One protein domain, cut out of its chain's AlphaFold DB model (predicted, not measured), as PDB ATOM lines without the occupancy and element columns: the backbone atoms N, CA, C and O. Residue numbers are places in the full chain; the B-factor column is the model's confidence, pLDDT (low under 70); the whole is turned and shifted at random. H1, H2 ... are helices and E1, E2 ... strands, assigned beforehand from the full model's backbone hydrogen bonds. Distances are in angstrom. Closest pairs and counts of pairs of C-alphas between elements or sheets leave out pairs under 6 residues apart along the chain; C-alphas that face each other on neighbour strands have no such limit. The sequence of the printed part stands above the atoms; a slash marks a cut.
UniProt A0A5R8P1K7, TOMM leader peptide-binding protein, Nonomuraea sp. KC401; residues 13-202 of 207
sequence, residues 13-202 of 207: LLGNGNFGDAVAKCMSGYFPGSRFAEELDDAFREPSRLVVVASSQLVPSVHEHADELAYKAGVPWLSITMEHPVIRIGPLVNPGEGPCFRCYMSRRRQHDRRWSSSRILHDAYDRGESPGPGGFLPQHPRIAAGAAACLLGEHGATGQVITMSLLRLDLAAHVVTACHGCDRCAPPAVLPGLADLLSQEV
ATOM      1  N   LEU A  13     105.860 124.166 -17.376       97.50
ATOM      2  CA  LEU A  13     106.599 123.138 -18.097       97.50
ATOM      3  C   LEU A  13     107.923 122.885 -17.378       97.50
ATOM      4  O   LEU A  13     108.738 123.799 -17.255       97.50
ATOM      5  N   LEU A  14     108.138 121.647 -16.943       97.88
ATOM      6  CA  LEU A  14     109.403 121.179 -16.391       97.88
ATOM      7  C   LEU A  14     110.007 120.148 -17.349       97.88
ATOM      8  O   LEU A  14     109.386 119.120 -17.637       97.88
ATOM      9  N   GLY A  15     111.209 120.430 -17.843       97.00
ATOM     10  CA  GLY A  15     112.035 119.475 -18.572       97.00
ATOM     11  C   GLY A  15     113.072 118.856 -17.639       97.00
ATOM     12  O   GLY A  15     113.689 119.553 -16.845       97.00
ATOM     13  N   ASN A  16     113.237 117.538 -17.705       93.19
ATOM     14  CA  ASN A  16     114.264 116.805 -16.973       93.19
ATOM     15  C   ASN A  16     115.110 115.965 -17.945       93.19
ATOM     16  O   ASN A  16     114.702 114.907 -18.455       93.19
ATOM     17  N   GLY A  17     116.306 116.474 -18.224       92.38
ATOM     18  CA  GLY A  17     117.239 115.943 -19.210       92.38
ATOM     19  C   GLY A  17     116.819 116.220 -20.658       92.38
ATOM     20  O   GLY A  17     115.684 116.597 -20.948       92.38
ATOM     21  N   ASN A  18     117.733 115.940 -21.588       94.75
ATOM     22  CA  ASN A  18     117.669 116.404 -22.980       94.75
ATOM     23  C   ASN A  18     116.333 116.150 -23.707       94.75
ATOM     24  O   ASN A  18     115.887 116.998 -24.481       94.75
ATOM     25  N   PHE A  19     115.698 114.985 -23.518       95.94
ATOM     26  CA  PHE A  19     114.398 114.711 -24.147       95.94
ATOM     27  C   PHE A  19     113.276 115.521 -23.491       95.94
ATOM     28  O   PHE A  19     112.441 116.081 -24.198       95.94
ATOM     29  N   GLY A  20     113.282 115.611 -22.158       96.50
ATOM     30  CA  GLY A  20     112.326 116.408 -21.395       96.50
ATOM     31  C   GLY A  20     112.357 117.878 -21.801       96.50
ATOM     32  O   GLY A  20     111.318 118.446 -22.136       96.50
ATOM     33  N   ASP A  21     113.554 118.456 -21.894       97.12
ATOM     34  CA  ASP A  21     113.755 119.846 -22.323       97.12
ATOM     35  C   ASP A  21     113.257 120.077 -23.753       97.12
ATOM     36  O   ASP A  21     112.588 121.070 -24.052       97.12
ATOM     37  N   ALA A  22     113.533 119.129 -24.653       98.00
ATOM     38  CA  ALA A  22     113.062 119.200 -26.029       98.00
ATOM     39  C   ALA A  22     111.529 119.125 -26.124       98.00
ATOM     40  O   ALA A  22     110.937 119.843 -26.935       98.00
ATOM     41  N   VAL A  23     110.876 118.299 -25.298       98.38
ATOM     42  CA  VAL A  23     109.408 118.241 -25.202       98.38
ATOM     43  C   VAL A  23     108.856 119.550 -24.647       98.38
ATOM     44  O   VAL A  23     107.969 120.125 -25.274       98.38
ATOM     45  N   ALA A  24     109.392 120.059 -23.533       97.75
ATOM     46  CA  ALA A  24     108.960 121.322 -22.932       97.75
ATOM     47  C   ALA A  24     109.071 122.485 -23.935       97.75
ATOM     48  O   ALA A  24     108.140 123.276 -24.102       97.75
ATOM     49  N   LYS A  25     110.164 122.535 -24.704       97.62
ATOM     50  CA  LYS A  25     110.338 123.513 -25.785       97.62
ATOM     51  C   LYS A  25     109.313 123.355 -26.912       97.62
ATOM     52  O   LYS A  25     108.865 124.357 -27.457       97.62
ATOM     53  N   CYS A  26     108.941 122.132 -27.293       97.94
ATOM     54  CA  CYS A  26     107.887 121.923 -28.293       97.94
ATOM     55  C   CYS A  26     106.504 122.321 -27.749       97.94
ATOM     56  O   CYS A  26     105.706 122.918 -28.469       97.94
ATOM     57  N   MET A  27     106.235 122.029 -26.475       96.25
ATOM     58  CA  MET A  27     104.971 122.331 -25.798       96.25
ATOM     59  C   MET A  27     104.673 123.831 -25.730       96.25
ATOM     60  O   MET A  27     103.522 124.225 -25.907       96.25
ATOM     61  N   SER A  28     105.686 124.684 -25.553       95.06
ATOM     62  CA  SER A  28     105.475 126.139 -25.532       95.06
ATOM     63  C   SER A  28     104.940 126.702 -26.856       95.06
ATOM     64  O   SER A  28     104.304 127.755 -26.852       95.06
ATOM     65  N   GLY A  29     105.130 125.989 -27.975       94.31
ATOM     66  CA  GLY A  29     104.520 126.324 -29.264       94.31
ATOM     67  C   GLY A  29     103.011 126.060 -29.319       94.31
ATOM     68  O   GLY A  29     102.294 126.793 -29.996       94.31
ATOM     69  N   TYR A  30     102.519 125.056 -28.585       92.81
ATOM     70  CA  TYR A  30     101.084 124.755 -28.462       92.81
ATOM     71  C   TYR A  30     100.395 125.621 -27.405       92.81
ATOM     72  O   TYR A  30      99.214 125.932 -27.536       92.81
ATOM     73  N   PHE A  31     101.140 126.038 -26.381       91.75
ATOM     74  CA  PHE A  31     100.628 126.827 -25.266       91.75
ATOM     75  C   PHE A  31     101.441 128.122 -25.088       91.75
ATOM     76  O   PHE A  31     102.297 128.207 -24.196       91.75
ATOM     77  N   PRO A  32     101.199 129.158 -25.917       89.56
ATOM     78  CA  PRO A  32     101.900 130.431 -25.809       89.56
ATOM     79  C   PRO A  32     101.790 131.050 -24.409       89.56
ATOM     80  O   PRO A  32     100.709 131.156 -23.828       89.56
ATOM     81  N   GLY A  33     102.933 131.483 -23.870       89.00
ATOM     82  CA  GLY A  33     103.032 132.056 -22.527       89.00
ATOM     83  C   GLY A  33     103.087 131.028 -21.391       89.00
ATOM     84  O   GLY A  33     102.894 131.418 -20.240       89.00
ATOM     85  N   SER A  34     103.313 129.747 -21.704       93.19
ATOM     86  CA  SER A  34     103.699 128.736 -20.711       93.19
ATOM     87  C   SER A  34     104.916 129.192 -19.914       93.19
ATOM     88  O   SER A  34     105.832 129.811 -20.464       93.19
ATOM     89  N   ARG A  35     104.939 128.862 -18.624       94.31
ATOM     90  CA  ARG A  35     106.079 129.141 -17.751       94.31
ATOM     91  C   ARG A  35     107.026 127.950 -17.774       94.31
ATOM     92  O   ARG A  35     106.577 126.823 -17.620       94.31
ATOM     93  N   PHE A  36     108.321 128.192 -17.921       96.06
ATOM     94  CA  PHE A  36     109.331 127.160 -17.698       96.06
ATOM     95  C   PHE A  36     109.721 127.164 -16.222       96.06
ATOM     96  O   PHE A  36     109.975 128.228 -15.657       96.06
ATOM     97  N   ALA A  37     109.719 125.990 -15.606       95.81
ATOM     98  CA  ALA A  37     110.251 125.776 -14.272       95.81
ATOM     99  C   ALA A  37     111.582 125.028 -14.385       95.81
ATOM    100  O   ALA A  37     111.735 124.173 -15.258       95.81
ATOM    101  N   GLU A  38     112.527 125.365 -13.511       93.69
ATOM    102  CA  GLU A  38     113.799 124.645 -13.377       93.69
ATOM    103  C   GLU A  38     113.686 123.541 -12.320       93.69
ATOM    104  O   GLU A  38     114.226 122.456 -12.498       93.69
ATOM    105  N   GLU A  39     112.898 123.792 -11.271       95.19
ATOM    106  CA  GLU A  39     112.680 122.879 -10.151       95.19
ATOM    107  C   GLU A  39     111.213 122.458 -10.033       95.19
ATOM    108  O   GLU A  39     110.287 123.182 -10.423       95.19
ATOM    109  N   LEU A  40     110.990 121.275  -9.460       95.31
ATOM    110  CA  LEU A  40     109.654 120.689  -9.380       95.31
ATOM    111  C   LEU A  40     108.719 121.496  -8.470       95.31
ATOM    112  O   LEU A  40     107.604 121.807  -8.884       95.31
ATOM    113  N   ASP A  41     109.172 121.899  -7.280       95.31
ATOM    114  CA  ASP A  41     108.396 122.759  -6.375       95.31
ATOM    115  C   ASP A  41     107.949 124.048  -7.063       95.31
ATOM    116  O   ASP A  41     106.799 124.474  -6.938       95.31
ATOM    117  N   ASP A  42     108.844 124.653  -7.844       93.81
ATOM    118  CA  ASP A  42     108.554 125.866  -8.595       93.81
ATOM    119  C   ASP A  42     107.496 125.641  -9.667       93.81
ATOM    120  O   ASP A  42     106.703 126.550  -9.918       93.81
ATOM    121  N   ALA A  43     107.449 124.467 -10.296       95.25
ATOM    122  CA  ALA A  43     106.450 124.142 -11.310       95.25
ATOM    123  C   ALA A  43     105.017 124.149 -10.749       95.25
ATOM    124  O   ALA A  43     104.092 124.508 -11.475       95.25
ATOM    125  N   PHE A  44     104.838 123.814  -9.467       95.00
ATOM    126  CA  PHE A  44     103.534 123.747  -8.796       95.00
ATOM    127  C   PHE A  44     103.153 125.012  -8.011       95.00
ATOM    128  O   PHE A  44     102.035 125.095  -7.505       95.00
ATOM    129  N   ARG A  45     104.033 126.019  -7.917       90.19
ATOM    130  CA  ARG A  45     103.690 127.309  -7.291       90.19
ATOM    131  C   ARG A  45     102.629 128.060  -8.094       90.19
ATOM    132  O   ARG A  45     102.585 127.989  -9.328       90.19
ATOM    133  N   GLU A  46     101.797 128.827  -7.394       79.62
ATOM    134  CA  GLU A  46     100.843 129.742  -8.024       79.62
ATOM    135  C   GLU A  46     101.547 130.712  -8.996       79.62
ATOM    136  O   GLU A  46     102.687 131.116  -8.750       79.62
ATOM    137  N   PRO A  47     100.893 131.108 -10.106       78.62
ATOM    138  CA  PRO A  47      99.499 130.836 -10.474       78.62
ATOM    139  C   PRO A  47      99.311 129.578 -11.355       78.62
ATOM    140  O   PRO A  47      98.420 129.557 -12.206       78.62
ATOM    141  N   SER A  48     100.153 128.545 -11.216       83.31
ATOM    142  CA  SER A  48     100.093 127.340 -12.059       83.31
ATOM    143  C   SER A  48      98.751 126.609 -11.930       83.31
ATOM    144  O   SER A  48      98.370 126.185 -10.847       83.31
ATOM    145  N   ARG A  49      98.044 126.435 -13.053       90.94
ATOM    146  CA  ARG A  49      96.764 125.692 -13.126       90.94
ATOM    147  C   ARG A  49      96.887 124.311 -13.765       90.94
ATOM    148  O   ARG A  49      95.924 123.557 -13.803       90.94
ATOM    149  N   LEU A  50      98.063 124.017 -14.304       94.12
ATOM    150  CA  LEU A  50      98.418 122.767 -14.953       94.12
ATOM    151  C   LEU A  50      99.942 122.656 -14.954       94.12
ATOM    152  O   LEU A  50     100.623 123.639 -15.255       94.12
ATOM    153  N   VAL A  51     100.467 121.469 -14.674       97.12
ATOM    154  CA  VAL A  51     101.905 121.190 -14.748       97.12
ATOM    155  C   VAL A  51     102.183 120.061 -15.734       97.12
ATOM    156  O   VAL A  51     101.496 119.045 -15.745       97.12
ATOM    157  N   VAL A  52     103.210 120.210 -16.565       97.75
ATOM    158  CA  VAL A  52     103.715 119.136 -17.425       97.75
ATOM    159  C   VAL A  52     105.150 118.842 -17.027       97.75
ATOM    160  O   VAL A  52     106.006 119.721 -17.093       97.75
ATOM    161  N   VAL A  53     105.409 117.596 -16.645       98.38
ATOM    162  CA  VAL A  53     106.739 117.100 -16.293       98.38
ATOM    163  C   VAL A  53     107.195 116.158 -17.396       98.38
ATOM    164  O   VAL A  53     106.690 115.041 -17.516       98.38
ATOM    165  N   ALA A  54     108.143 116.607 -18.213       98.00
ATOM    166  CA  ALA A  54     108.732 115.809 -19.276       98.00
ATOM    167  C   ALA A  54     110.131 115.340 -18.866       98.00
ATOM    168  O   ALA A  54     110.959 116.149 -18.469       98.00
ATOM    169  N   SER A  55     110.425 114.044 -18.956       95.56
ATOM    170  CA  SER A  55     111.696 113.462 -18.513       95.56
ATOM    171  C   SER A  55     112.283 112.501 -19.542       95.56
ATOM    172  O   SER A  55     111.567 111.746 -20.202       95.56
ATOM    173  N   SER A  56     113.614 112.474 -19.639       94.81
ATOM    174  CA  SER A  56     114.337 111.531 -20.514       94.81
ATOM    175  C   SER A  56     114.179 110.069 -20.106       94.81
ATOM    176  O   SER A  56     114.428 109.185 -20.915       94.81
ATOM    177  N   GLN A  57     113.741 109.829 -18.873       93.00
ATOM    178  CA  GLN A  57     113.460 108.521 -18.305       93.00
ATOM    179  C   GLN A  57     112.380 108.654 -17.229       93.00
ATOM    180  O   GLN A  57     112.154 109.743 -16.695       93.00
ATOM    181  N   LEU A  58     111.714 107.550 -16.901       93.19
ATOM    182  CA  LEU A  58     110.816 107.513 -15.756       93.19
ATOM    183  C   LEU A  58     111.639 107.384 -14.470       93.19
ATOM    184  O   LEU A  58     112.115 106.298 -14.165       93.19
ATOM    185  N   VAL A  59     111.786 108.481 -13.727       93.69
ATOM    186  CA  VAL A  59     112.403 108.502 -12.390       93.69
ATOM    187  C   VAL A  59     111.281 108.428 -11.346       93.69
ATOM    188  O   VAL A  59     110.592 109.441 -11.172       93.69
ATOM    189  N   PRO A  60     111.013 107.267 -10.713       93.31
ATOM    190  CA  PRO A  60     109.855 107.105  -9.837       93.31
ATOM    191  C   PRO A  60     109.784 108.148  -8.730       93.31
ATOM    192  O   PRO A  60     108.735 108.760  -8.577       93.31
ATOM    193  N   SER A  61     110.886 108.415  -8.026       94.31
ATOM    194  CA  SER A  61     110.925 109.384  -6.922       94.31
ATOM    195  C   SER A  61     110.501 110.791  -7.355       94.31
ATOM    196  O   SER A  61     109.659 111.408  -6.708       94.31
ATOM    197  N   VAL A  62     111.001 111.276  -8.497       94.69
ATOM    198  CA  VAL A  62     110.630 112.587  -9.059       94.69
ATOM    199  C   VAL A  62     109.153 112.622  -9.448       94.69
ATOM    200  O   VAL A  62     108.462 113.601  -9.183       94.69
ATOM    201  N   HIS A  63     108.643 111.557 -10.067       96.75
ATOM    202  CA  HIS A  63     107.250 111.506 -10.511       96.75
ATOM    203  C   HIS A  63     106.272 111.329  -9.344       96.75
ATOM    204  O   HIS A  63     105.184 111.899  -9.360       96.75
ATOM    205  N   GLU A  64     106.657 110.576  -8.317       96.19
ATOM    206  CA  GLU A  64     105.911 110.475  -7.066       96.19
ATOM    207  C   GLU A  64     105.917 111.801  -6.308       96.19
ATOM    208  O   GLU A  64     104.884 112.177  -5.763       96.19
ATOM    209  N   HIS A  65     107.024 112.549  -6.329       97.00
ATOM    210  CA  HIS A  65     107.083 113.888  -5.750       97.00
ATOM    211  C   HIS A  65     106.239 114.904  -6.542       97.00
ATOM    212  O   HIS A  65     105.548 115.729  -5.947       97.00
ATOM    213  N   ALA A  66     106.194 114.799  -7.874       97.44
ATOM    214  CA  ALA A  66     105.306 115.608  -8.713       97.44
ATOM    215  C   ALA A  66     103.832 115.326  -8.393       97.44
ATOM    216  O   ALA A  66     103.053 116.253  -8.171       97.44
ATOM    217  N   ASP A  67     103.460 114.045  -8.295       97.25
ATOM    218  CA  ASP A  67     102.138 113.639  -7.810       97.25
ATOM    219  C   ASP A  67     101.907 114.144  -6.383       97.25
ATOM    220  O   ASP A  67     100.775 114.493  -6.032       97.25
ATOM    221  N   GLU A  68     102.974 114.214  -5.567       96.19
ATOM    222  CA  GLU A  68     102.929 114.721  -4.203       96.19
ATOM    223  C   GLU A  68     102.420 116.173  -4.152       96.19
ATOM    224  O   GLU A  68     101.454 116.504  -3.450       96.19
ATOM    225  N   LEU A  69     103.090 117.017  -4.927       96.62
ATOM    226  CA  LEU A  69     102.833 118.445  -5.051       96.62
ATOM    227  C   LEU A  69     101.486 118.718  -5.723       96.62
ATOM    228  O   LEU A  69     100.715 119.528  -5.208       96.62
ATOM    229  N   ALA A  70     101.157 117.982  -6.790       95.25
ATOM    230  CA  ALA A  70      99.889 118.097  -7.508       95.25
ATOM    231  C   ALA A  70      98.682 117.999  -6.569       95.25
ATOM    232  O   ALA A  70      97.832 118.883  -6.540       95.25
ATOM    233  N   TYR A  71      98.629 116.961  -5.735       94.31
ATOM    234  CA  TYR A  71      97.542 116.792  -4.765       94.31
ATOM    235  C   TYR A  71      97.499 117.891  -3.706       94.31
ATOM    236  O   TYR A  71      96.415 118.353  -3.371       94.31
ATOM    237  N   LYS A  72      98.659 118.296  -3.160       93.56
ATOM    238  CA  LYS A  72      98.723 119.330  -2.115       93.56
ATOM    239  C   LYS A  72      98.228 120.671  -2.652       93.56
ATOM    240  O   LYS A  72      97.544 121.389  -1.934       93.56
ATOM    241  N   ALA A  73      98.564 120.980  -3.903       92.69
ATOM    242  CA  ALA A  73      98.159 122.205  -4.579       92.69
ATOM    243  C   ALA A  73      96.764 122.115  -5.229       92.69
ATOM    244  O   ALA A  73      96.222 123.136  -5.637       92.69
ATOM    245  N   GLY A  74      96.185 120.915  -5.366       91.94
ATOM    246  CA  GLY A  74      94.967 120.702  -6.155       91.94
ATOM    247  C   GLY A  74      95.160 120.995  -7.649       91.94
ATOM    248  O   GLY A  74      94.211 121.380  -8.327       91.94
ATOM    249  N   VAL A  75      96.387 120.854  -8.160       93.62
ATOM    250  CA  VAL A  75      96.759 121.221  -9.533       93.62
ATOM    251  C   VAL A  75      96.905 119.964 -10.400       93.62
ATOM    252  O   VAL A  75      97.699 119.084 -10.058       93.62
ATOM    253  N   PRO A  76      96.189 119.869 -11.536       94.94
ATOM    254  CA  PRO A  76      96.369 118.797 -12.506       94.94
ATOM    255  C   PRO A  76      97.794 118.733 -13.046       94.94
ATOM    256  O   PRO A  76      98.440 119.763 -13.268       94.94
ATOM    257  N   TRP A  77      98.271 117.524 -13.332       96.75
ATOM    258  CA  TRP A  77      99.580 117.355 -13.946       96.75
ATOM    259  C   TRP A  77      99.641 116.216 -14.959       96.75
ATOM    260  O   TRP A  77      98.863 115.261 -14.915       96.75
ATOM    261  N   LEU A  78     100.585 116.334 -15.889       97.56
ATOM    262  CA  LEU A  78     100.843 115.361 -16.939       97.56
ATOM    263  C   LEU A  78     102.317 114.950 -16.934       97.56
ATOM    264  O   LEU A  78     103.202 115.793 -17.076       97.56
ATOM    265  N   SER A  79     102.574 113.647 -16.844       97.94
ATOM    266  CA  SER A  79     103.910 113.079 -17.058       97.94
ATOM    267  C   SER A  79     104.154 112.788 -18.539       97.94
ATOM    268  O   SER A  79     103.276 112.275 -19.231       97.94
ATOM    269  N   ILE A  80     105.357 113.075 -19.035       98.31
ATOM    270  CA  ILE A  80     105.829 112.643 -20.352       98.31
ATOM    271  C   ILE A  80     107.205 112.006 -20.178       98.31
ATOM    272  O   ILE A  80     108.144 112.667 -19.754       98.31
ATOM    273  N   THR A  81     107.359 110.732 -20.517       96.69
ATOM    274  CA  THR A  81     108.623 110.004 -20.327       96.69
ATOM    275  C   THR A  81     109.030 109.251 -21.579       96.69
ATOM    276  O   THR A  81     108.187 108.725 -22.309       96.69
ATOM    277  N   MET A  82     110.336 109.177 -21.831       94.56
ATOM    278  CA  MET A  82     110.894 108.271 -22.831       94.56
ATOM    279  C   MET A  82     111.427 107.013 -22.141       94.56
ATOM    280  O   MET A  82     112.503 106.996 -21.562       94.56
ATOM    281  N   GLU A  83     110.664 105.932 -22.214       90.44
ATOM    282  CA  GLU A  83     111.046 104.611 -21.723       90.44
ATOM    283  C   GLU A  83     111.309 103.703 -22.919       90.44
ATOM    284  O   GLU A  83     110.412 102.990 -23.376       90.44
ATOM    285  N   HIS A  84     112.521 103.768 -23.478       86.94
ATOM    286  CA  HIS A  84     112.837 103.117 -24.748       86.94
ATOM    287  C   HIS A  84     112.367 101.643 -24.796       86.94
ATOM    288  O   HIS A  84     112.669 100.875 -23.880       86.94
ATOM    289  N   PRO A  85     111.657 101.221 -25.861       91.19
ATOM    290  CA  PRO A  85     111.390 101.952 -27.104       91.19
ATOM    291  C   PRO A  85     110.029 102.673 -27.134       91.19
ATOM    292  O   PRO A  85     109.410 102.763 -28.191       91.19
ATOM    293  N   VAL A  86     109.508 103.138 -26.001       94.12
ATOM    294  CA  VAL A  86     108.181 103.759 -25.903       94.12
ATOM    295  C   VAL A  86     108.290 105.172 -25.342       94.12
ATOM    296  O   VAL A  86     108.956 105.396 -24.340       94.12
ATOM    297  N   ILE A  87     107.588 106.128 -25.945       97.12
ATOM    298  CA  ILE A  87     107.280 107.398 -25.275       97.12
ATOM    299  C   ILE A  87     105.905 107.268 -24.635       97.12
ATOM    300  O   ILE A  87     104.949 106.871 -25.302       97.12
ATOM    301  N   ARG A  88     105.800 107.589 -23.348       97.50
ATOM    302  CA  ARG A  88     104.532 107.630 -22.622       97.50
ATOM    303  C   ARG A  88     104.159 109.073 -22.342       97.50
ATOM    304  O   ARG A  88     104.960 109.817 -21.791       97.50
ATOM    305  N   ILE A  89     102.945 109.444 -22.716       98.00
ATOM    306  CA  ILE A  89     102.306 110.721 -22.415       98.00
ATOM    307  C   ILE A  89     101.145 110.401 -21.479       98.00
ATOM    308  O   ILE A  89     100.098 109.927 -21.910       98.00
ATOM    309  N   GLY A  90     101.353 110.580 -20.187       96.44
ATOM    310  CA  GLY A  90     100.409 110.228 -19.145       96.44
ATOM    311  C   GLY A  90     101.065 109.520 -17.957       96.44
ATOM    312  O   GLY A  90     102.218 109.091 -18.037       96.44
ATOM    313  N   PRO A  91     100.309 109.332 -16.867       96.88
ATOM    314  CA  PRO A  91      98.887 109.656 -16.748       96.88
ATOM    315  C   PRO A  91      98.633 111.166 -16.679       96.88
ATOM    316  O   PRO A  91      99.433 111.900 -16.104       96.88
ATOM    317  N   LEU A  92      97.521 111.619 -17.267       96.62
ATOM    318  CA  LEU A  92      96.936 112.914 -16.918       96.62
ATOM    319  C   LEU A  92      96.237 112.762 -15.568       96.62
ATOM    320  O   LEU A  92      95.208 112.096 -15.479       96.62
ATOM    321  N   VAL A  93      96.806 113.330 -14.516       95.56
ATOM    322  CA  VAL A  93      96.261 113.246 -13.161       95.56
ATOM    323  C   VAL A  93      95.524 114.540 -12.847       95.56
ATOM    324  O   VAL A  93      96.102 115.619 -12.958       95.56
ATOM    325  N   ASN A  94      94.270 114.425 -12.410       93.75
ATOM    326  CA  ASN A  94      93.516 115.523 -11.816       93.75
ATOM    327  C   ASN A  94      93.275 115.203 -10.331       93.75
ATOM    328  O   ASN A  94      92.514 114.280 -10.037       93.75
ATOM    329  N   PRO A  95      93.939 115.881  -9.382       91.94
ATOM    330  CA  PRO A  95      93.714 115.647  -7.960       91.94
ATOM    331  C   PRO A  95      92.231 115.678  -7.571       91.94
ATOM    332  O   PRO A  95      91.502 116.594  -7.928       91.94
ATOM    333  N   GLY A  96      91.786 114.666  -6.823       88.06
ATOM    334  CA  GLY A  96      90.383 114.519  -6.417       88.06
ATOM    335  C   GLY A  96      89.480 113.836  -7.451       88.06
ATOM    336  O   GLY A  96      88.379 113.416  -7.101       88.06
ATOM    337  N   GLU A  97      89.950 113.631  -8.683       89.06
ATOM    338  CA  GLU A  97      89.199 112.949  -9.736       89.06
ATOM    339  C   GLU A  97      89.999 111.774 -10.313       89.06
ATOM    340  O   GLU A  97      91.105 111.923 -10.818       89.06
ATOM    341  N   GLY A  98      89.435 110.567 -10.295       91.00
ATOM    342  CA  GLY A  98      90.054 109.414 -10.956       91.00
ATOM    343  C   GLY A  98      91.389 108.945 -10.337       91.00
ATOM    344  O   GLY A  98      91.604 109.072  -9.130       91.00
ATOM    345  N   PRO A  99      92.255 108.278 -11.124       95.44
ATOM    346  CA  PRO A  99      93.485 107.669 -10.618       95.44
ATOM    347  C   PRO A  99      94.638 108.675 -10.477       95.44
ATOM    348  O   PRO A  99      94.924 109.443 -11.392       95.44
ATOM    349  N   CYS A 100      95.387 108.580  -9.378       96.44
ATOM    350  CA  CYS A 100      96.679 109.258  -9.227       96.44
ATOM    351  C   CYS A 100      97.833 108.494  -9.899       96.44
ATOM    352  O   CYS A 100      97.681 107.357 -10.372       96.44
ATOM    353  N   PHE A 101      99.032 109.077  -9.857       96.81
ATOM    354  CA  PHE A 101     100.241 108.433 -10.362       96.81
ATOM    355  C   PHE A 101     100.576 107.114  -9.640       96.81
ATOM    356  O   PHE A 101     100.975 106.142 -10.283       96.81
ATOM    357  N   ARG A 102     100.328 107.005  -8.326       95.56
ATOM    358  CA  ARG A 102     100.522 105.736  -7.592       95.56
ATOM    359  C   ARG A 102      99.606 104.620  -8.095       95.56
ATOM    360  O   ARG A 102     100.045 103.477  -8.232       95.56
ATOM    361  N   CYS A 103      98.347 104.938  -8.417       96.75
ATOM    362  CA  CYS A 103      97.437 103.975  -9.042       96.75
ATOM    363  C   CYS A 103      97.999 103.499 -10.384       96.75
ATOM    364  O   CYS A 103      98.047 102.296 -10.639       96.75
ATOM    365  N   TYR A 104      98.489 104.424 -11.211       96.81
ATOM    366  CA  TYR A 104      99.146 104.091 -12.474       96.81
ATOM    367  C   TYR A 104     100.351 103.163 -12.282       96.81
ATOM    368  O   TYR A 104     100.408 102.110 -12.920       96.81
ATOM    369  N   MET A 105     101.267 103.482 -11.365       95.75
ATOM    370  CA  MET A 105     102.441 102.648 -11.091       95.75
ATOM    371  C   MET A 105     102.064 101.259 -10.560       95.75
ATOM    372  O   MET A 105     102.643 100.256 -10.982       95.75
ATOM    373  N   SER A 106     101.034 101.169  -9.713       95.12
ATOM    374  CA  SER A 106     100.487  99.890  -9.244       95.12
ATOM    375  C   SER A 106      99.948  99.039 -10.400       95.12
ATOM    376  O   SER A 106     100.304  97.863 -10.526       95.12
ATOM    377  N   ARG A 107      99.158  99.630 -11.310       95.56
ATOM    378  CA  ARG A 107      98.658  98.932 -12.509       95.56
ATOM    379  C   ARG A 107      99.790  98.519 -13.443       95.56
ATOM    380  O   ARG A 107      99.786  97.396 -13.938       95.56
ATOM    381  N   ARG A 108     100.795  99.373 -13.639       93.88
ATOM    382  CA  ARG A 108     101.989  99.019 -14.415       93.88
ATOM    383  C   ARG A 108     102.694  97.801 -13.846       93.88
ATOM    384  O   ARG A 108     102.954  96.867 -14.594       93.88
ATOM    385  N   ARG A 109     102.934  97.775 -12.535       93.88
ATOM    386  CA  ARG A 109     103.542  96.629 -11.851       93.88
ATOM    387  C   ARG A 109     102.732  95.343 -12.036       93.88
ATOM    388  O   ARG A 109     103.326  94.290 -12.228       93.88
ATOM    389  N   GLN A 110     101.399  95.414 -11.992       93.12
ATOM    390  CA  GLN A 110     100.524  94.248 -12.201       93.12
ATOM    391  C   GLN A 110     100.621  93.677 -13.624       93.12
ATOM    392  O   GLN A 110     100.545  92.464 -13.805       93.12
ATOM    393  N   HIS A 111     100.788  94.538 -14.629       91.75
ATOM    394  CA  HIS A 111     100.849  94.134 -16.037       91.75
ATOM    395  C   HIS A 111     102.275  93.900 -16.557       91.75
ATOM    396  O   HIS A 111     102.455  93.378 -17.660       91.75
ATOM    397  N   ASP A 112     103.294  94.247 -15.775       92.19
ATOM    398  CA  ASP A 112     104.689  94.055 -16.136       92.19
ATOM    399  C   ASP A 112     105.182  92.649 -15.772       92.19
ATOM    400  O   ASP A 112     105.579  92.352 -14.643       92.19
ATOM    401  N   ARG A 113     105.233  91.780 -16.785       93.12
ATOM    402  CA  ARG A 113     105.759  90.408 -16.670       93.12
ATOM    403  C   ARG A 113     107.236  90.350 -16.263       93.12
ATOM    404  O   ARG A 113     107.711  89.277 -15.903       93.12
ATOM    405  N   ARG A 114     107.969  91.462 -16.364       93.19
ATOM    406  CA  ARG A 114     109.391  91.593 -16.022       93.19
ATOM    407  C   ARG A 114     109.614  92.650 -14.942       93.19
ATOM    408  O   ARG A 114     110.676  93.266 -14.898       93.19
ATOM    409  N   TRP A 115     108.651  92.808 -14.034       92.19
ATOM    410  CA  TRP A 115     108.715  93.804 -12.965       92.19
ATOM    411  C   TRP A 115     110.030  93.789 -12.171       92.19
ATOM    412  O   TRP A 115     110.520  94.844 -11.787       92.19
ATOM    413  N   SER A 116     110.641  92.621 -11.940       92.31
ATOM    414  CA  SER A 116     111.943  92.540 -11.264       92.31
ATOM    415  C   SER A 116     113.038  93.324 -11.997       92.31
ATOM    416  O   SER A 116     113.795  94.042 -11.349       92.31
ATOM    417  N   SER A 117     113.092  93.237 -13.328       92.31
ATOM    418  CA  SER A 117     114.024  93.995 -14.168       92.31
ATOM    419  C   SER A 117     113.663  95.477 -14.221       92.31
ATOM    420  O   SER A 117     114.541  96.320 -14.057       92.31
ATOM    421  N   SER A 118     112.380  95.803 -14.396       91.38
ATOM    422  CA  SER A 118     111.919  97.196 -14.423       91.38
ATOM    423  C   SER A 118     112.191  97.909 -13.102       91.38
ATOM    424  O   SER A 118     112.618  99.056 -13.108       91.38
ATOM    425  N   ARG A 119     112.031  97.217 -11.967       92.44
ATOM    426  CA  ARG A 119     112.374  97.749 -10.645       92.44
ATOM    427  C   ARG A 119     113.861  98.076 -10.531       92.44
ATOM    428  O   ARG A 119     114.186  99.156 -10.076       92.44
ATOM    429  N   ILE A 120     114.754  97.188 -10.979       93.81
ATOM    430  CA  ILE A 120     116.204  97.459 -10.959       93.81
ATOM    431  C   ILE A 120     116.528  98.725 -11.762       93.81
ATOM    432  O   ILE A 120     117.334  99.545 -11.327       93.81
ATOM    433  N   LEU A 121     115.887  98.887 -12.921       91.75
ATOM    434  CA  LEU A 121     116.067 100.052 -13.778       91.75
ATOM    435  C   LEU A 121     115.547 101.338 -13.118       91.75
ATOM    436  O   LEU A 121     116.240 102.349 -13.109       91.75
ATOM    437  N   HIS A 122     114.357 101.279 -12.525       92.50
ATOM    438  CA  HIS A 122     113.768 102.363 -11.744       92.50
ATOM    439  C   HIS A 122     114.655 102.774 -10.557       92.50
ATOM    440  O   HIS A 122     114.953 103.955 -10.410       92.50
ATOM    441  N   ASP A 123     115.156 101.805  -9.781       94.06
ATOM    442  CA  ASP A 123     116.055 102.056  -8.651       94.06
ATOM    443  C   ASP A 123     117.366 102.720  -9.120       94.06
ATOM    444  O   ASP A 123     117.931 103.552  -8.414       94.06
ATOM    445  N   ALA A 124     117.879 102.346 -10.299       94.19
ATOM    446  CA  ALA A 124     119.054 102.979 -10.899       94.19
ATOM    447  C   ALA A 124     118.774 104.435 -11.294       94.19
ATOM    448  O   ALA A 124     119.563 105.322 -10.971       94.19
ATOM    449  N   TYR A 125     117.624 104.698 -11.918       93.31
ATOM    450  CA  TYR A 125     117.201 106.054 -12.263       93.31
ATOM    451  C   TYR A 125     117.013 106.949 -11.033       93.31
ATOM    452  O   TYR A 125     117.409 108.111 -11.076       93.31
ATOM    453  N   ASP A 126     116.485 106.417  -9.927       94.00
ATOM    454  CA  ASP A 126     116.364 107.150  -8.657       94.00
ATOM    455  C   ASP A 126     117.727 107.490  -8.030       94.00
ATOM    456  O   ASP A 126     117.858 108.498  -7.341       94.00
ATOM    457  N   ARG A 127     118.771 106.699  -8.309       94.44
ATOM    458  CA  ARG A 127     120.159 107.026  -7.932       94.44
ATOM    459  C   ARG A 127     120.847 107.992  -8.904       94.44
ATOM    460  O   ARG A 127     122.029 108.279  -8.732       94.44
ATOM    461  N   GLY A 128     120.137 108.481  -9.922       90.31
ATOM    462  CA  GLY A 128     120.681 109.366 -10.955       90.31
ATOM    463  C   GLY A 128     121.496 108.647 -12.033       90.31
ATOM    464  O   GLY A 128     122.141 109.297 -12.855       90.31
ATOM    465  N   GLU A 129     121.478 107.313 -12.063       91.44
ATOM    466  CA  GLU A 129     122.086 106.552 -13.150       91.44
ATOM    467  C   GLU A 129     121.212 106.665 -14.413       91.44
ATOM    468  O   GLU A 129     120.014 106.944 -14.353       91.44
ATOM    469  N   SER A 130     121.797 106.434 -15.588       86.12
ATOM    470  CA  SER A 130     121.045 106.355 -16.847       86.12
ATOM    471  C   SER A 130     121.564 105.189 -17.696       86.12
ATOM    472  O   SER A 130     122.233 105.394 -18.706       86.12
ATOM    473  N   PRO A 131     121.312 103.932 -17.276       81.75
ATOM    474  CA  PRO A 131     121.775 102.739 -17.998       81.75
ATOM    475  C   PRO A 131     121.009 102.474 -19.310       81.75
ATOM    476  O   PRO A 131     121.292 101.497 -20.004       81.75
ATOM    477  N   GLY A 132     120.011 103.302 -19.637       73.06
ATOM    478  CA  GLY A 132     119.210 103.187 -20.850       73.06
ATOM    479  C   GLY A 132     119.913 103.740 -22.099       73.06
ATOM    480  O   GLY A 132     120.884 104.490 -22.002       73.06
ATOM    481  N   PRO A 133     119.420 103.394 -23.302       75.69
ATOM    482  CA  PRO A 133     119.928 103.976 -24.535       75.69
ATOM    483  C   PRO A 133     119.640 105.481 -24.566       75.69
ATOM    484  O   PRO A 133     118.496 105.914 -24.426       75.69
ATOM    485  N   GLY A 134     120.693 106.274 -24.755       79.25
ATOM    486  CA  GLY A 134     120.589 107.721 -24.885       79.25
ATOM    487  C   GLY A 134     120.119 108.171 -26.270       79.25
ATOM    488  O   GLY A 134     120.249 107.457 -27.265       79.25
ATOM    489  N   GLY A 135     119.637 109.411 -26.333       86.88
ATOM    490  CA  GLY A 135     119.298 110.096 -27.581       86.88
ATOM    491  C   GLY A 135     117.858 109.889 -28.058       86.88
ATOM    492  O   GLY A 135     117.153 108.960 -27.673       86.88
ATOM    493  N   PHE A 136     117.405 110.808 -28.906       93.38
ATOM    494  CA  PHE A 136     116.080 110.799 -29.521       93.38
ATOM    495  C   PHE A 136     116.148 111.481 -30.888       93.38
ATOM    496  O   PHE A 136     117.007 112.327 -31.134       93.38
ATOM    497  N   LEU A 137     115.223 111.133 -31.784       94.06
ATOM    498  CA  LEU A 137     115.096 111.816 -33.066       94.06
ATOM    499  C   LEU A 137     114.286 113.108 -32.892       94.06
ATOM    500  O   LEU A 137     113.350 113.114 -32.091       94.06
ATOM    501  N   PRO A 138     114.556 114.180 -33.658       94.81
ATOM    502  CA  PRO A 138     113.859 115.460 -33.505       94.81
ATOM    503  C   PRO A 138     112.328 115.388 -33.608       94.81
ATOM    504  O   PRO A 138     111.635 116.223 -33.032       94.81
ATOM    505  N   GLN A 139     111.771 114.409 -34.332       94.81
ATOM    506  CA  GLN A 139     110.322 114.200 -34.397       94.81
ATOM    507  C   GLN A 139     109.717 113.618 -33.112       94.81
ATOM    508  O   GLN A 139     108.546 113.865 -32.848       94.81
ATOM    509  N   HIS A 140     110.484 112.897 -32.287       95.88
ATOM    510  CA  HIS A 140     109.979 112.286 -31.054       95.88
ATOM    511  C   HIS A 140     109.395 113.315 -30.068       95.88
ATOM    512  O   HIS A 140     108.227 113.165 -29.707       95.88
ATOM    513  N   PRO A 141     110.121 114.381 -29.661       97.38
ATOM    514  CA  PRO A 141     109.560 115.387 -28.766       97.38
ATOM    515  C   PRO A 141     108.412 116.177 -29.407       97.38
ATOM    516  O   PRO A 141     107.493 116.580 -28.701       97.38
ATOM    517  N   ARG A 142     108.410 116.352 -30.738       97.25
ATOM    518  CA  ARG A 142     107.314 117.028 -31.456       97.25
ATOM    519  C   ARG A 142     106.019 116.224 -31.403       97.25
ATOM    520  O   ARG A 142     104.975 116.784 -31.091       97.25
ATOM    521  N   ILE A 143     106.090 114.920 -31.674       96.38
ATOM    522  CA  ILE A 143     104.918 114.035 -31.611       96.38
ATOM    523  C   ILE A 143     104.432 113.914 -30.164       96.38
ATOM    524  O   ILE A 143     103.233 114.008 -29.923       96.38
ATOM    525  N   ALA A 144     105.348 113.774 -29.198       97.44
ATOM    526  CA  ALA A 144     104.999 113.735 -27.780       97.44
ATOM    527  C   ALA A 144     104.273 115.015 -27.331       97.44
ATOM    528  O   ALA A 144     103.228 114.925 -26.692       97.44
ATOM    529  N   ALA A 145     104.780 116.190 -27.718       97.25
ATOM    530  CA  ALA A 145     104.151 117.472 -27.415       97.25
ATOM    531  C   ALA A 145     102.782 117.630 -28.095       97.25
ATOM    532  O   ALA A 145     101.829 118.052 -27.452       97.25
ATOM    533  N   GLY A 146     102.646 117.236 -29.366       95.44
ATOM    534  CA  GLY A 146     101.356 117.266 -30.061       95.44
ATOM    535  C   GLY A 146     100.320 116.334 -29.423       95.44
ATOM    536  O   GLY A 146      99.188 116.744 -29.181       95.44
ATOM    537  N   ALA A 147     100.714 115.106 -29.074       95.12
ATOM    538  CA  ALA A 147      99.846 114.160 -28.374       95.12
ATOM    539  C   ALA A 147      99.453 114.665 -26.976       95.12
ATOM    540  O   ALA A 147      98.292 114.545 -26.585       95.12
ATOM    541  N   ALA A 148     100.391 115.276 -26.246       95.62
ATOM    542  CA  ALA A 148     100.115 115.928 -24.972       95.62
ATOM    543  C   ALA A 148      99.153 117.111 -25.135       95.62
ATOM    544  O   ALA A 148      98.216 117.233 -24.358       95.62
ATOM    545  N   ALA A 149      99.316 117.942 -26.165       93.44
ATOM    546  CA  ALA A 149      98.396 119.040 -26.445       93.44
ATOM    547  C   ALA A 149      96.972 118.538 -26.741       93.44
ATOM    548  O   ALA A 149      96.010 119.097 -26.220       93.44
ATOM    549  N   CYS A 150      96.821 117.444 -27.498       90.38
ATOM    550  CA  CYS A 150      95.519 116.798 -27.695       90.38
ATOM    551  C   CYS A 150      94.917 116.296 -26.375       90.38
ATOM    552  O   CYS A 150      93.718 116.455 -26.155       90.38
ATOM    553  N   LEU A 151      95.752 115.716 -25.508       90.69
ATOM    554  CA  LEU A 151      95.348 115.204 -24.200       90.69
ATOM    555  C   LEU A 151      94.978 116.313 -23.208       90.69
ATOM    556  O   LEU A 151      94.158 116.089 -22.333       90.69
ATOM    557  N   LEU A 152      95.582 117.492 -23.309       90.69
ATOM    558  CA  LEU A 152      95.289 118.629 -22.432       90.69
ATOM    559  C   LEU A 152      94.143 119.505 -22.959       90.69
ATOM    560  O   LEU A 152      93.602 120.317 -22.212       90.69
ATOM    561  N   GLY A 153      93.795 119.361 -24.239       83.56
ATOM    562  CA  GLY A 153      92.632 119.992 -24.855       83.56
ATOM    563  C   GLY A 153      91.342 119.191 -24.651       83.56
ATOM    564  O   GLY A 153      91.204 118.393 -23.730       83.56
ATOM    565  N   GLU A 154      90.383 119.363 -25.561       68.94
ATOM    566  CA  GLU A 154      89.015 118.826 -25.423       68.94
ATOM    567  C   GLU A 154      88.903 117.290 -25.408       68.94
ATOM    568  O   GLU A 154      87.850 116.750 -25.077       68.94
ATOM    569  N   HIS A 155      89.973 116.581 -25.768       64.00
ATOM    570  CA  HIS A 155      89.979 115.124 -25.919       64.00
ATOM    571  C   HIS A 155      90.556 114.398 -24.693       64.00
ATOM    572  O   HIS A 155      90.626 113.168 -24.690       64.00
ATOM    573  N   GLY A 156      90.987 115.151 -23.678       72.31
ATOM    574  CA  GLY A 156      91.589 114.644 -22.456       72.31
ATOM    575  C   GLY A 156      90.603 114.080 -21.451       72.31
ATOM    576  O   GLY A 156      89.632 114.741 -21.076       72.31
ATOM    577  N   ALA A 157      90.908 112.895 -20.932       85.31
ATOM    578  CA  ALA A 157      90.266 112.353 -19.744       85.31
ATOM    579  C   ALA A 157      91.286 112.106 -18.628       85.31
ATOM    580  O   ALA A 157      92.410 111.655 -18.868       85.31
ATOM    581  N   THR A 158      90.872 112.334 -17.384       91.25
ATOM    582  CA  THR A 158      91.687 111.980 -16.223       91.25
ATOM    583  C   THR A 158      92.029 110.488 -16.225       91.25
ATOM    584  O   THR A 158      91.189 109.627 -16.492       91.25
ATOM    585  N   GLY A 159      93.290 110.173 -15.937       94.62
ATOM    586  CA  GLY A 159      93.851 108.830 -15.980       94.62
ATOM    587  C   GLY A 159      94.240 108.343 -17.373       94.62
ATOM    588  O   GLY A 159      94.684 107.202 -17.499       94.62
ATOM    589  N   GLN A 160      94.090 109.151 -18.422       95.94
ATOM    590  CA  GLN A 160      94.474 108.748 -19.770       95.94
ATOM    591  C   GLN A 160      95.999 108.720 -19.941       95.94
ATOM    592  O   GLN A 160      96.729 109.561 -19.414       95.94
ATOM    593  N   VAL A 161      96.467 107.724 -20.691       97.00
ATOM    594  CA  VAL A 161      97.865 107.508 -21.063       97.00
ATOM    595  C   VAL A 161      97.918 107.217 -22.556       97.00
ATOM    596  O   VAL A 161      97.283 106.276 -23.027       97.00
ATOM    597  N   ILE A 162      98.698 107.987 -23.300       96.81
ATOM    598  CA  ILE A 162      99.040 107.706 -24.692       96.81
ATOM    599  C   ILE A 162     100.438 107.091 -24.717       96.81
ATOM    600  O   ILE A 162     101.363 107.587 -24.076       96.81
ATOM    601  N   THR A 163     100.612 106.005 -25.458       97.19
ATOM    602  CA  THR A 163     101.921 105.402 -25.709       97.19
ATOM    603  C   THR A 163     102.251 105.482 -27.185       97.19
ATOM    604  O   THR A 163     101.420 105.115 -28.012       97.19
ATOM    605  N   MET A 164     103.472 105.901 -27.499       96.50
ATOM    606  CA  MET A 164     104.033 105.870 -28.843       96.50
ATOM    607  C   MET A 164     105.142 104.821 -28.910       96.50
ATOM    608  O   MET A 164     106.150 104.965 -28.217       96.50
ATOM    609  N   SER A 165     104.999 103.793 -29.749       95.06
ATOM    610  CA  SER A 165     106.115 102.886 -30.037       95.06
ATOM    611  C   SER A 165     107.095 103.547 -30.999       95.06
ATOM    612  O   SER A 165     106.740 103.871 -32.128       95.06
ATOM    613  N   LEU A 166     108.356 103.679 -30.601       91.75
ATOM    614  CA  LEU A 166     109.423 104.204 -31.457       91.75
ATOM    615  C   LEU A 166     109.876 103.203 -32.525       91.75
ATOM    616  O   LEU A 166     110.469 103.602 -33.520       91.75
ATOM    617  N   LEU A 167     109.599 101.908 -32.328       91.25
ATOM    618  CA  LEU A 167     109.938 100.863 -33.299       91.25
ATOM    619  C   LEU A 167     108.839 100.668 -34.341       91.25
ATOM    620  O   LEU A 167     109.140 100.431 -35.505       91.25
ATOM    621  N   ARG A 168     107.569 100.734 -33.921       92.44
ATOM    622  CA  ARG A 168     106.416 100.490 -34.804       92.44
ATOM    623  C   ARG A 168     105.762 101.764 -35.326       92.44
ATOM    624  O   ARG A 168     104.955 101.677 -36.242       92.44
ATOM    625  N   LEU A 169     106.104 102.917 -34.749       87.56
ATOM    626  CA  LEU A 169     105.500 104.216 -35.049       87.56
ATOM    627  C   LEU A 169     103.969 104.210 -34.898       87.56
ATOM    628  O   LEU A 169     103.260 104.903 -35.622       87.56
ATOM    629  N   ASP A 170     103.466 103.422 -33.942       93.81
ATOM    630  CA  ASP A 170     102.054 103.376 -33.573       93.81
ATOM    631  C   ASP A 170     101.778 104.218 -32.319       93.81
ATOM    632  O   ASP A 170     102.650 104.422 -31.469       93.81
ATOM    633  N   LEU A 171     100.546 104.721 -32.227       94.06
ATOM    634  CA  LEU A 171     100.003 105.407 -31.059       94.06
ATOM    635  C   LEU A 171      98.853 104.571 -30.499       94.06
ATOM    636  O   LEU A 171      97.975 104.136 -31.242       94.06
ATOM    637  N   ALA A 172      98.839 104.383 -29.185       94.75
ATOM    638  CA  ALA A 172      97.741 103.742 -28.474       94.75
ATOM    639  C   ALA A 172      97.327 104.597 -27.278       94.75
ATOM    640  O   ALA A 172      98.178 105.175 -26.607       94.75
ATOM    641  N   ALA A 173      96.024 104.673 -27.018       94.31
ATOM    642  CA  ALA A 173      95.469 105.345 -25.853       94.31
ATOM    643  C   ALA A 173      94.922 104.311 -24.864       94.31
ATOM    644  O   ALA A 173      94.270 103.338 -25.239       94.31
ATOM    645  N   HIS A 174      95.182 104.551 -23.587       95.06
ATOM    646  CA  HIS A 174      94.797 103.707 -22.468       95.06
ATOM    647  C   HIS A 174      94.216 104.576 -21.357       95.06
ATOM    648  O   HIS A 174      94.518 105.765 -21.273       95.06
ATOM    649  N   VAL A 175      93.416 103.980 -20.477       94.94
ATOM    650  CA  VAL A 175      92.885 104.651 -19.286       94.94
ATOM    651  C   VAL A 175      93.270 103.841 -18.060       94.94
ATOM    652  O   VAL A 175      93.070 102.627 -18.010       94.94
ATOM    653  N   VAL A 176      93.844 104.516 -17.072       96.06
ATOM    654  CA  VAL A 176      94.231 103.916 -15.799       96.06
ATOM    655  C   VAL A 176      92.990 103.693 -14.941       96.06
ATOM    656  O   VAL A 176      92.145 104.570 -14.787       96.06
ATOM    657  N   THR A 177      92.885 102.514 -14.335       93.50
ATOM    658  CA  THR A 177      91.855 102.236 -13.328       93.50
ATOM    659  C   THR A 177      92.398 102.533 -11.938       93.50
ATOM    660  O   THR A 177      93.432 101.978 -11.549       93.50
ATOM    661  N   ALA A 178      91.673 103.350 -11.169       93.69
ATOM    662  CA  ALA A 178      92.002 103.625  -9.775       93.69
ATOM    663  C   ALA A 178      92.131 102.324  -8.957       93.69
ATOM    664  O   ALA A 178      91.485 101.305  -9.235       93.69
ATOM    665  N   CYS A 179      93.019 102.337  -7.968       93.31
ATOM    666  CA  CYS A 179      93.168 101.251  -7.008       93.31
ATOM    667  C   CYS A 179      92.223 101.492  -5.828       93.31
ATOM    668  O   CYS A 179      92.200 102.585  -5.264       93.31
ATOM    669  N   HIS A 180      91.467 100.466  -5.437       88.12
ATOM    670  CA  HIS A 180      90.631 100.539  -4.242       88.12
ATOM    671  C   HIS A 180      91.506 100.811  -3.011       88.12
ATOM    672  O   HIS A 180      92.527 100.151  -2.827       88.12
ATOM    673  N   GLY A 181      91.090 101.757  -2.162       87.19
ATOM    674  CA  GLY A 181      91.772 102.059  -0.899       87.19
ATOM    675  C   GLY A 181      93.116 102.766  -1.070       87.19
ATOM    676  O   GLY A 181      93.931 102.742  -0.156       87.19
ATOM    677  N   CYS A 182      93.373 103.370  -2.235       90.69
ATOM    678  CA  CYS A 182      94.547 104.208  -2.424       90.69
ATOM    679  C   CYS A 182      94.528 105.379  -1.431       90.69
ATOM    680  O   CYS A 182      93.634 106.215  -1.485       90.69
ATOM    681  N   ASP A 183      95.555 105.474  -0.590       86.12
ATOM    682  CA  ASP A 183      95.759 106.556   0.386       86.12
ATOM    683  C   ASP A 183      95.821 107.962  -0.235       86.12
ATOM    684  O   ASP A 183      95.751 108.966   0.470       86.12
ATOM    685  N   ARG A 184      95.968 108.024  -1.562       85.12
ATOM    686  CA  ARG A 184      96.141 109.249  -2.326       85.12
ATOM    687  C   ARG A 184      94.872 109.774  -2.978       85.12
ATOM    688  O   ARG A 184      94.616 110.967  -2.931       85.12
ATOM    689  N   CYS A 185      94.139 108.906  -3.666       87.44
ATOM    690  CA  CYS A 185      93.010 109.311  -4.507       87.44
ATOM    691  C   CYS A 185      91.732 108.524  -4.220       87.44
ATOM    692  O   CYS A 185      90.734 108.735  -4.907       87.44
ATOM    693  N   ALA A 186      91.739 107.594  -3.255       80.56
ATOM    694  CA  ALA A 186      90.478 107.031  -2.809       80.56
ATOM    695  C   ALA A 186      89.665 108.151  -2.149       80.56
ATOM    696  O   ALA A 186      90.225 108.930  -1.371       80.56
ATOM    697  N   PRO A 187      88.355 108.239  -2.431       67.69
ATOM    698  CA  PRO A 187      87.496 109.090  -1.632       67.69
ATOM    699  C   PRO A 187      87.645 108.682  -0.158       67.69
ATOM    700  O   PRO A 187      87.822 107.486   0.122       67.69
ATOM    701  N   PRO A 188      87.598 109.639   0.787       60.69
ATOM    702  CA  PRO A 188      87.598 109.303   2.202       60.69
ATOM    703  C   PRO A 188      86.506 108.265   2.450       60.69
ATOM    704  O   PRO A 188      85.419 108.361   1.875       60.69
ATOM    705  N   ALA A 189      86.813 107.245   3.253       57.50
ATOM    706  CA  ALA A 189      85.849 106.212   3.590       57.50
ATOM    707  C   ALA A 189      84.658 106.869   4.298       57.50
ATOM    708  O   ALA A 189      84.692 107.125   5.498       57.50
ATOM    709  N   VAL A 190      83.601 107.165   3.547       54.53
ATOM    710  CA  VAL A 190      82.305 107.480   4.128       54.53
ATOM    711  C   VAL A 190      81.762 106.134   4.567       54.53
ATOM    712  O   VAL A 190      81.276 105.379   3.734       54.53
ATOM    713  N   LEU A 191      81.921 105.790   5.847       54.25
ATOM    714  CA  LEU A 191      81.183 104.678   6.436       54.25
ATOM    715  C   LEU A 191      79.700 105.068   6.392       54.25
ATOM    716  O   LEU A 191      79.297 105.955   7.154       54.25
ATOM    717  N   PRO A 192      78.881 104.472   5.508       47.25
ATOM    718  CA  PRO A 192      77.458 104.760   5.499       47.25
ATOM    719  C   PRO A 192      76.897 104.264   6.836       47.25
ATOM    720  O   PRO A 192      77.087 103.102   7.188       47.25
ATOM    721  N   GLY A 193      76.267 105.152   7.602       56.22
ATOM    722  CA  GLY A 193      75.610 104.791   8.858       56.22
ATOM    723  C   GLY A 193      76.470 104.825  10.127       56.22
ATOM    724  O   GLY A 193      75.964 104.437  11.173       56.22
ATOM    725  N   LEU A 194      77.720 105.321  10.122       56.34
ATOM    726  CA  LEU A 194      78.441 105.528  11.398       56.34
ATOM    727  C   LEU A 194      77.775 106.624  12.252       56.34
ATOM    728  O   LEU A 194      77.691 106.495  13.468       56.34
ATOM    729  N   ALA A 195      77.244 107.671  11.613       57.06
ATOM    730  CA  ALA A 195      76.435 108.683  12.294       57.06
ATOM    731  C   ALA A 195      75.126 108.093  12.854       57.06
ATOM    732  O   ALA A 195      74.722 108.451  13.958       57.06
ATOM    733  N   ASP A 196      74.508 107.149  12.137       57.44
ATOM    734  CA  ASP A 196      73.287 106.463  12.575       57.44
ATOM    735  C   ASP A 196      73.561 105.494  13.739       57.44
ATOM    736  O   ASP A 196      72.792 105.450  14.695       57.44
ATOM    737  N   LEU A 197      74.693 104.781  13.715       57.56
ATOM    738  CA  LEU A 197      75.135 103.896  14.800       57.56
ATOM    739  C   LEU A 197      75.491 104.674  16.075       57.56
ATOM    740  O   LEU A 197      75.076 104.289  17.165       57.56
ATOM    741  N   LEU A 198      76.183 105.810  15.948       57.28
ATOM    742  CA  LEU A 198      76.508 106.675  17.091       57.28
ATOM    743  C   LEU A 198      75.273 107.387  17.665       57.28
ATOM    744  O   LEU A 198      75.249 107.722  18.845       57.28
ATOM    745  N   SER A 199      74.232 107.588  16.852       56.97
ATOM    746  CA  SER A 199      72.959 108.176  17.291       56.97
ATOM    747  C   SER A 199      72.027 107.158  17.963       56.97
ATOM    748  O   SER A 199      71.145 107.555  18.724       56.97
ATOM    749  N   GLN A 200      72.218 105.854  17.725       56.81
ATOM    750  CA  GLN A 200      71.445 104.786  18.372       56.81
ATOM    751  C   GLN A 200      71.953 104.423  19.778       56.81
ATOM    752  O   GLN A 200      71.150 104.009  20.612       56.81
ATOM    753  N   GLU A 201      73.234 104.635  20.096       51.38
ATOM    754  CA  GLU A 201      73.770 104.321  21.433       51.38
ATOM    755  C   GLU A 201      73.411 105.355  22.517       51.38
ATOM    756  O   GLU A 201      73.398 105.026  23.701       51.38
ATOM    757  N   VAL A 202      73.030 106.585  22.149       56.38
ATOM    758  CA  VAL A 202      72.654 107.632  23.127       56.38
ATOM    759  C   VAL A 202      71.202 107.477  23.628       56.38
ATOM    760  O   VAL A 202      70.818 108.093  24.619       56.38
TER     761      VAL A 202
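This is residues 13 to 202 of the 207 residues of the protein "TOMM leader peptide-binding protein" of Nonomuraea sp. KC401 (UniProt A0A5R8P1K7). A twisted sheet of seven strands forms the core, with helices H1 and H6 covering one face and H2, H3 and H4 the other. H4 and H5 make an arm whose tip, residues 110 to 117, sticks out, and a tail sticks out much farther, residues 190 to 202 with H7 at its end, making the longest axis. The printed part has 190 residues with seven named helices and seven named strands, in the order E1 H1 E2 H2 E3 H3 E4 E5 H4 H5 H6 E6 E7 H7, a mixed class of helices and strands. The mixed sheet runs E2 E1 E3 E4 E5 E6 E7, parallel from E2 to E4 and antiparallel from E4 to E7. The whole is compact, with a radius of gyration of the C-alphas of 18.1 A, though elongated, spanning 70 by 41 by 31 A.

Across the sheet, E2 is residues 35 to 37, E1 residues 13 to 16, E3 residues 51 to 55, E4 residues 77 to 83 at 18.8 A, E5 residues 86 to 93 at 19.9 A, E6 residues 160 to 165 at 16.6 A, and E7 residues 171 to 175. C-alpha 13, where E1 begins, is at (106.599, 123.138, -18.097). H1 is residues 17 to 30, 20.6 A long; H6 is residues 139 to 152, 19.7 A. H2 is residues 40 to 44, H3 residues 60 to 73 at 19.8 A, H4 residues 101 to 111 at 15.4 A, and H5 residues 115 to 126 at 16.0 A. H7, residues 194 to 202, ends with C-alpha 202 at (72.654, 107.632, 23.127).

In the sheet, E2 and E1 are parallel, with N 37 and O 13 at 2.9 A; E1 and E3 are parallel, with N 16 and O 54 at 2.8 A; E3 and E4 are parallel, with N 55 and O 80 at 2.8 A. E4 and E5 are an antiparallel hairpin, with N 90 and O 79 at 2.7 A. E5 and E6 are antiparallel, with N 89 and O 162 at 2.8 A, and E6 and E7 form a second hairpin, with N 161 and O 174 at 2.8 A. There are three layers, helices on both faces of the sheet: H1 and H6 on one, H3 and H4 on the other. H1 lies over E1 and E3, at a height over the sheet of 7.0 A; H6 lies over E4 and E5 at 8.6 A. H1 and H6 touch at a steep tilt of 54 degrees, the closest C-alphas being those of Val 23 and Pro 141, 4.6 A. E1, H1, E2 and E3, H3, E4 are strand-helix-strand units, two parallel neighbour strands with a helix between, and E2, H2, E3 is a split one, with E1 between its strands; each crossover is right-handed. H3 is the hub, touching H2 at Leu 69 and Phe 44, closest C-alphas 6.5 A apart. With residues 63 to 67 alone it touches H4, closest C-alphas Asp 67 and Phe 101, 6.1 A. With residues 60 to 62 alone it touches H5, closest C-alphas Ser 61 and Asp 126, 6.1 A. H5 is not on the sheet. Every O i to N i+4 pair is within hydrogen-bond range in H2, H3, H4, H5 and H6; in H1 it is 8 of 10, in H7 4 of 5.

The two farthest C-alphas, those of Leu 137 and Val 202, are 70.5 A apart. Without the stretches that stand free, the body spans 47 by 38 by 30 A. The printed part has no cut; the links H5 to H6 and E7 to H7 are long. Mean pLDDT of the printed part is 89.8; residues 154 to 155 and 187 to 202 are under 70.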